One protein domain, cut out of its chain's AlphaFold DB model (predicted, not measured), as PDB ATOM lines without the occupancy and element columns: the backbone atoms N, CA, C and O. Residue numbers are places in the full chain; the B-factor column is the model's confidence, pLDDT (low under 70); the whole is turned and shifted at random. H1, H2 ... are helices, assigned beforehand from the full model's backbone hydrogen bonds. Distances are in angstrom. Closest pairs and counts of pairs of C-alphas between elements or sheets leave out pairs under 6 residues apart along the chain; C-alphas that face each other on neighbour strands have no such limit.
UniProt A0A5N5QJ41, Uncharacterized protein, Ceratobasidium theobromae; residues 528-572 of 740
ATOM      1  N   TRP A 528      12.284  30.950  -4.470       43.62
ATOM      2  CA  TRP A 528      13.462  31.324  -3.671       43.62
ATOM      3  C   TRP A 528      13.311  31.052  -2.164       43.62
ATOM      4  O   TRP A 528      14.182  31.405  -1.369       43.62
ATOM      5  N   ARG A 529      12.190  30.450  -1.747       49.28
ATOM      6  CA  ARG A 529      11.952  30.005  -0.366       49.28
ATOM      7  C   ARG A 529      12.039  28.497  -0.187       49.28
ATOM      8  O   ARG A 529      11.945  28.050   0.954       49.28
ATOM      9  N   ARG A 530      12.235  27.738  -1.270       53.56
ATOM     10  CA  ARG A 530      12.460  26.293  -1.205       53.56
ATOM     11  C   ARG A 530      13.681  26.014  -0.342       53.56
ATOM     12  O   ARG A 530      14.810  26.334  -0.707       53.56
ATOM     13  N   THR A 531      13.435  25.444   0.824       58.62
ATOM     14  CA  THR A 531      14.467  24.922   1.703       58.62
ATOM     15  C   THR A 531      14.876  23.533   1.221       58.62
ATOM     16  O   THR A 531      14.265  22.967   0.318       58.62
ATOM     17  N   ARG A 532      15.897  22.941   1.842       60.38
ATOM     18  CA  ARG A 532      16.379  21.604   1.480       60.38
ATOM     19  C   ARG A 532      15.296  20.513   1.520       60.38
ATOM     20  O   ARG A 532      15.380  19.561   0.752       60.38
ATOM     21  N   ASP A 533      14.302  20.679   2.393       61.31
ATOM     22  CA  ASP A 533      13.195  19.734   2.597       61.31
ATOM     23  C   ASP A 533      12.044  19.945   1.593       61.31
ATOM     24  O   ASP A 533      11.158  19.106   1.493       61.31
ATOM     25  N   ASP A 534      12.062  21.048   0.832       61.38
ATOM     26  CA  ASP A 534      11.095  21.364  -0.232       61.38
ATOM     27  C   ASP A 534      11.615  20.932  -1.623       61.38
ATOM     28  O   ASP A 534      11.090  21.351  -2.659       61.38
ATOM     29  N   VAL A 535      12.717  20.167  -1.657       67.31
ATOM     30  CA  VAL A 535      13.446  19.783  -2.873       67.31
ATOM     31  C   VAL A 535      13.994  18.355  -2.743       67.31
ATOM     32  O   VAL A 535      15.171  18.131  -2.434       67.31
ATOM     33  N   ASP A 536      13.120  17.377  -2.989       68.62
ATOM     34  CA  ASP A 536      13.399  15.948  -2.805       68.62
ATOM     35  C   ASP A 536      14.603  15.456  -3.636       68.62
ATOM     36  O   ASP A 536      15.480  14.746  -3.125       68.62
ATOM     37  N   THR A 537      14.696  15.849  -4.913       81.75
ATOM     38  CA  THR A 537      15.697  15.286  -5.836       81.75
ATOM     39  C   THR A 537      17.022  16.074  -5.878       81.75
ATOM     40  O   THR A 537      17.026  17.304  -5.763       81.75
ATOM     41  N   PRO A 538      18.178  15.402  -6.090       75.94
ATOM     42  CA  PRO A 538      19.459  16.081  -6.309       75.94
ATOM     43  C   PRO A 538      19.430  17.038  -7.510       75.94
ATOM     44  O   PRO A 538      19.907  18.166  -7.412       75.94
ATOM     45  N   ASP A 539      18.804  16.625  -8.616       78.19
ATOM     46  CA  ASP A 539      18.747  17.410  -9.855       78.19
ATOM     47  C   ASP A 539      17.977  18.724  -9.680       78.19
ATOM     48  O   ASP A 539      18.251  19.712 -10.364       78.19
ATOM     49  N   GLU A 540      16.983  18.757  -8.790       78.56
ATOM     50  CA  GLU A 540      16.264  19.981  -8.432       78.56
ATOM     51  C   GLU A 540      17.055  20.830  -7.434       78.56
ATOM     52  O   GLU A 540      17.084  22.051  -7.586       78.56
ATOM     53  N   ARG A 541      17.768  20.224  -6.471       80.62
ATOM     54  CA  ARG A 541      18.659  20.969  -5.561       80.62
ATOM     55  C   ARG A 541      19.812  21.635  -6.302       80.62
ATOM     56  O   ARG A 541      20.169  22.764  -5.969       80.62
ATOM     57  N   GLN A 542      20.352  20.989  -7.335       80.50
ATOM     58  CA  GLN A 542      21.388  21.567  -8.188       80.50
ATOM     59  C   GLN A 542      20.829  22.651  -9.131       80.50
ATOM     60  O   GLN A 542      21.504  23.654  -9.365       80.50
ATOM     61  N   ARG A 543      19.580  22.519  -9.609       81.94
ATOM     62  CA  ARG A 543      18.879  23.598 -10.337       81.94
ATOM     63  C   ARG A 543      18.598  24.814  -9.448       81.94
ATOM     64  O   ARG A 543      18.885  25.928  -9.869       81.94
ATOM     65  N   ALA A 544      18.117  24.610  -8.221       77.88
ATOM     66  CA  ALA A 544      17.878  25.685  -7.256       77.88
ATOM     67  C   ALA A 544      19.184  26.396  -6.849       77.88
ATOM     68  O   ALA A 544      19.231  27.623  -6.841       77.88
ATOM     69  N   LEU A 545      20.271  25.645  -6.610       81.94
ATOM     70  CA  LEU A 545      21.611  26.212  -6.411       81.94
ATOM     71  C   LEU A 545      22.017  27.115  -7.585       81.94
ATOM     72  O   LEU A 545      22.399  28.261  -7.365       81.94
ATOM     73  N   LYS A 546      21.901  26.617  -8.825       80.31
ATOM     74  CA  LYS A 546      22.260  27.371 -10.035       80.31
ATOM     75  C   LYS A 546      21.422  28.645 -10.179       80.31
ATOM     76  O   LYS A 546      21.985  29.705 -10.426       80.31
ATOM     77  N   GLN A 547      20.116  28.576  -9.918       77.31
ATOM     78  CA  GLN A 547      19.230  29.745  -9.911       77.31
ATOM     79  C   GLN A 547      19.635  30.768  -8.831       77.31
ATOM     80  O   GLN A 547      19.691  31.967  -9.098       77.31
ATOM     81  N   HIS A 548      19.989  30.323  -7.621       78.94
ATOM     82  CA  HIS A 548      20.488  31.208  -6.563       78.94
ATOM     83  C   HIS A 548      21.872  31.812  -6.878       78.94
ATOM     84  O   HIS A 548      22.173  32.909  -6.405       78.94
ATOM     85  N   GLN A 549      22.697  31.143  -7.689       82.06
ATOM     86  CA  GLN A 549      23.964  31.676  -8.203       82.06
ATOM     87  C   GLN A 549      23.757  32.695  -9.334       82.06
ATOM     88  O   GLN A 549      24.427  33.724  -9.362       82.06
ATOM     89  N   GLU A 550      22.802  32.449 -10.232       72.81
ATOM     90  CA  GLU A 550      22.427  33.359 -11.326       72.81
ATOM     91  C   GLU A 550      21.795  34.659 -10.810       72.81
ATOM     92  O   GLU A 550      22.073  35.732 -11.341       72.81
ATOM     93  N   VAL A 551      21.017  34.590  -9.724       65.31
ATOM     94  CA  VAL A 551      20.440  35.763  -9.034       65.31
ATOM     95  C   VAL A 551      21.432  36.391  -8.027       65.31
ATOM     96  O   VAL A 551      21.111  37.365  -7.352       65.31
ATOM     97  N   GLY A 552      22.659  35.865  -7.905       71.75
ATOM     98  CA  GLY A 552      23.718  36.427  -7.051       71.75
ATOM     99  C   GLY A 552      23.500  36.282  -5.536       71.75
ATOM    100  O   GLY A 552      24.250  36.853  -4.748       71.75
ATOM    101  N   ILE A 553      22.499  35.502  -5.115       70.12
ATOM    102  CA  ILE A 553      22.201  35.181  -3.706       70.12
ATOM    103  C   ILE A 553      23.294  34.266  -3.123       70.12
ATOM    104  O   ILE A 553      23.577  34.285  -1.924       70.12
ATOM    105  N   VAL A 554      23.917  33.457  -3.982       77.12
ATOM    106  CA  VAL A 554      24.946  32.470  -3.651       77.12
ATOM    107  C   VAL A 554      26.151  32.681  -4.570       77.12
ATOM    108  O   VAL A 554      25.997  33.016  -5.742       77.12
ATOM    109  N   ARG A 555      27.372  32.479  -4.063       79.56
ATOM    110  CA  ARG A 555      28.580  32.590  -4.895       79.56
ATOM    111  C   ARG A 555      28.634  31.484  -5.954       79.56
ATOM    112  O   ARG A 555      28.275  30.341  -5.677       79.56
ATOM    113  N   GLN A 556      29.167  31.804  -7.131       78.31
ATOM    114  CA  GLN A 556      29.304  30.869  -8.261       78.31
ATOM    115  C   GLN A 556      30.221  29.659  -7.970       78.31
ATOM    116  O   GLN A 556      30.112  28.641  -8.644       78.31
ATOM    117  N   ASP A 557      31.086  29.738  -6.952       84.69
ATOM    118  CA  ASP A 557      31.957  28.650  -6.477       84.69
ATOM    119  C   ASP A 557      31.327  27.779  -5.367       84.69
ATOM    120  O   ASP A 557      31.914  26.778  -4.951       84.69
ATOM    121  N   ALA A 558      30.138  28.134  -4.868       81.12
ATOM    122  CA  ALA A 558      29.497  27.415  -3.772       81.12
ATOM    123  C   ALA A 558      29.039  26.006  -4.183       81.12
ATOM    124  O   ALA A 558      28.345  25.814  -5.181       81.12
ATOM    125  N   THR A 559      29.368  25.013  -3.357       87.38
ATOM    126  CA  THR A 559      28.892  23.632  -3.519       87.38
ATOM    127  C   THR A 559      27.466  23.462  -2.988       87.38
ATOM    128  O   THR A 559      27.055  24.180  -2.074       87.38
ATOM    129  N   GLU A 560      26.730  22.458  -3.490       80.81
ATOM    130  CA  GLU A 560      25.399  22.073  -2.973       80.81
ATOM    131  C   GLU A 560      25.421  21.927  -1.441       80.81
ATOM    132  O   GLU A 560      24.595  22.513  -0.743       80.81
ATOM    133  N   LEU A 561      26.415  21.206  -0.912       79.19
ATOM    134  CA  LEU A 561      26.560  20.967   0.523       79.19
ATOM    135  C   LEU A 561      26.762  22.270   1.316       79.19
ATOM    136  O   LEU A 561      26.156  22.432   2.373       79.19
ATOM    137  N   GLY A 562      27.581  23.197   0.810       76.81
ATOM    138  CA  GLY A 562      27.826  24.490   1.456       76.81
ATOM    139  C   GLY A 562      26.608  25.417   1.419       76.81
ATOM    140  O   GLY A 562      26.283  26.044   2.427       76.81
ATOM    141  N   HIS A 563      25.897  25.465   0.288       80.50
ATOM    142  CA  HIS A 563      24.684  26.270   0.143       80.50
ATOM    143  C   HIS A 563      23.565  25.791   1.074       80.50
ATOM    144  O   HIS A 563      23.027  26.592   1.842       80.50
ATOM    145  N   TRP A 564      23.234  24.496   1.054       80.88
ATOM    146  CA  TRP A 564      22.138  23.984   1.877       80.88
ATOM    147  C   TRP A 564      22.473  23.979   3.366       80.88
ATOM    148  O   TRP A 564      21.596  24.302   4.157       80.88
ATOM    149  N   ALA A 565      23.730  23.749   3.768       75.69
ATOM    150  CA  ALA A 565      24.132  23.916   5.168       75.69
ATOM    151  C   ALA A 565      23.921  25.360   5.672       75.69
ATOM    152  O   ALA A 565      23.462  25.556   6.798       75.69
ATOM    153  N   ALA A 566      24.190  26.371   4.836       70.00
ATOM    154  CA  ALA A 566      23.906  27.766   5.174       70.00
ATOM    155  C   ALA A 566      22.394  28.051   5.264       70.00
ATOM    156  O   ALA A 566      21.958  28.742   6.182       70.00
ATOM    157  N   MET A 567      21.579  27.494   4.359       69.62
ATOM    158  CA  MET A 567      20.112  27.622   4.409       69.62
ATOM    159  C   MET A 567      19.498  26.907   5.624       69.62
ATOM    160  O   MET A 567      18.611  27.457   6.277       69.62
ATOM    161  N   ASP A 568      19.998  25.722   5.979       64.88
ATOM    162  CA  ASP A 568      19.539  24.954   7.140       64.88
ATOM    163  C   ASP A 568      19.866  25.693   8.460       64.88
ATOM    164  O   ASP A 568      19.044  25.704   9.381       64.88
ATOM    165  N   MET A 569      20.987  26.428   8.547       57.91
ATOM    166  CA  MET A 569      21.285  27.290   9.707       57.91
ATOM    167  C   MET A 569      20.253  28.415   9.923       57.91
ATOM    168  O   MET A 569      19.943  28.733  11.073       57.91
ATOM    169  N   PHE A 570      19.649  28.962   8.858       53.03
ATOM    170  CA  PHE A 570      18.566  29.952   8.979       53.03
ATOM    171  C   PHE A 570      17.243  29.363   9.515       53.03
ATOM    172  O   PHE A 570      16.391  30.126   9.982       53.03
ATOM    173  N   LYS A 571      17.060  28.030   9.500       50.75
ATOM    174  CA  LYS A 571      15.964  27.366  10.234       50.75
ATOM    175  C   LYS A 571      16.262  27.328  11.733       50.75
ATOM    176  O   LYS A 571      15.431  27.762  12.529       50.75
ATOM    177  N   VAL A 572      17.453  26.856  12.111       41.94
ATOM    178  CA  VAL A 572      17.858  26.646  13.516       41.94
ATOM    179  C   VAL A 572      17.802  27.950  14.317       41.94
ATOM    180  O   VAL A 572      17.143  28.012  15.357       41.94
TER     181      VAL A 572
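Overview. This is residues 528 to 572 of the 740 residues of an uncharacterized protein of Ceratobasidium theobromae (UniProt A0A5N5QJ41). Two helices of equal length meet roughly as a T: the first part of H2 packs on the middle of H1, and the rest of H2 points away from it. A lead, residues 528 to 537, runs into H1, and a loop, residues 551 to 559, folds back from the end of H1 to the beginning of H2. The printed part has 45 residues, with two named helices in the order H1, H2 and no named strand; its class is all helix. It is compact, with a radius of gyration of the C-alphas of 9.6 A, and rounded, spanning 24 by 21 by 17 A.

Arrangement. H1, residues 538 to 550, touches H2, residues 560 to 572, with residues 541 to 545 alone. H2 touches H1 with residues 560 to 563 alone. Their closest C-alphas are those of Leu 545 and Glu 560, 6.6 A apart. Their lines stand about perpendicular, at 85 degrees, and their centres are 13.5 A apart. In H1 every O i to N i+4 pair is within hydrogen-bond range; in H2 7 of 9 are.

Along the chain. The printed part begins at Trp 528, with its C-alpha at (13.462, 31.324, -3.671). H1 begins at Pro 538, with its C-alpha at (19.459, 16.081, -6.309), and measures 18.2 A from first to last C-alpha. H2 measures 18.7 A and ends at Val 572, with its C-alpha at (17.858, 26.646, 13.516).

Size, cuts and confidence. The two C-alphas farthest apart, those of Glu 550 and Val 572, are 26.1 A apart. The printed part has no cut, and the link from H1 to H2 is short, with 9 residues. The mean pLDDT of the printed part is 71.3; residues 528 to 536, residue 551 and residues 567 to 572 are under 70.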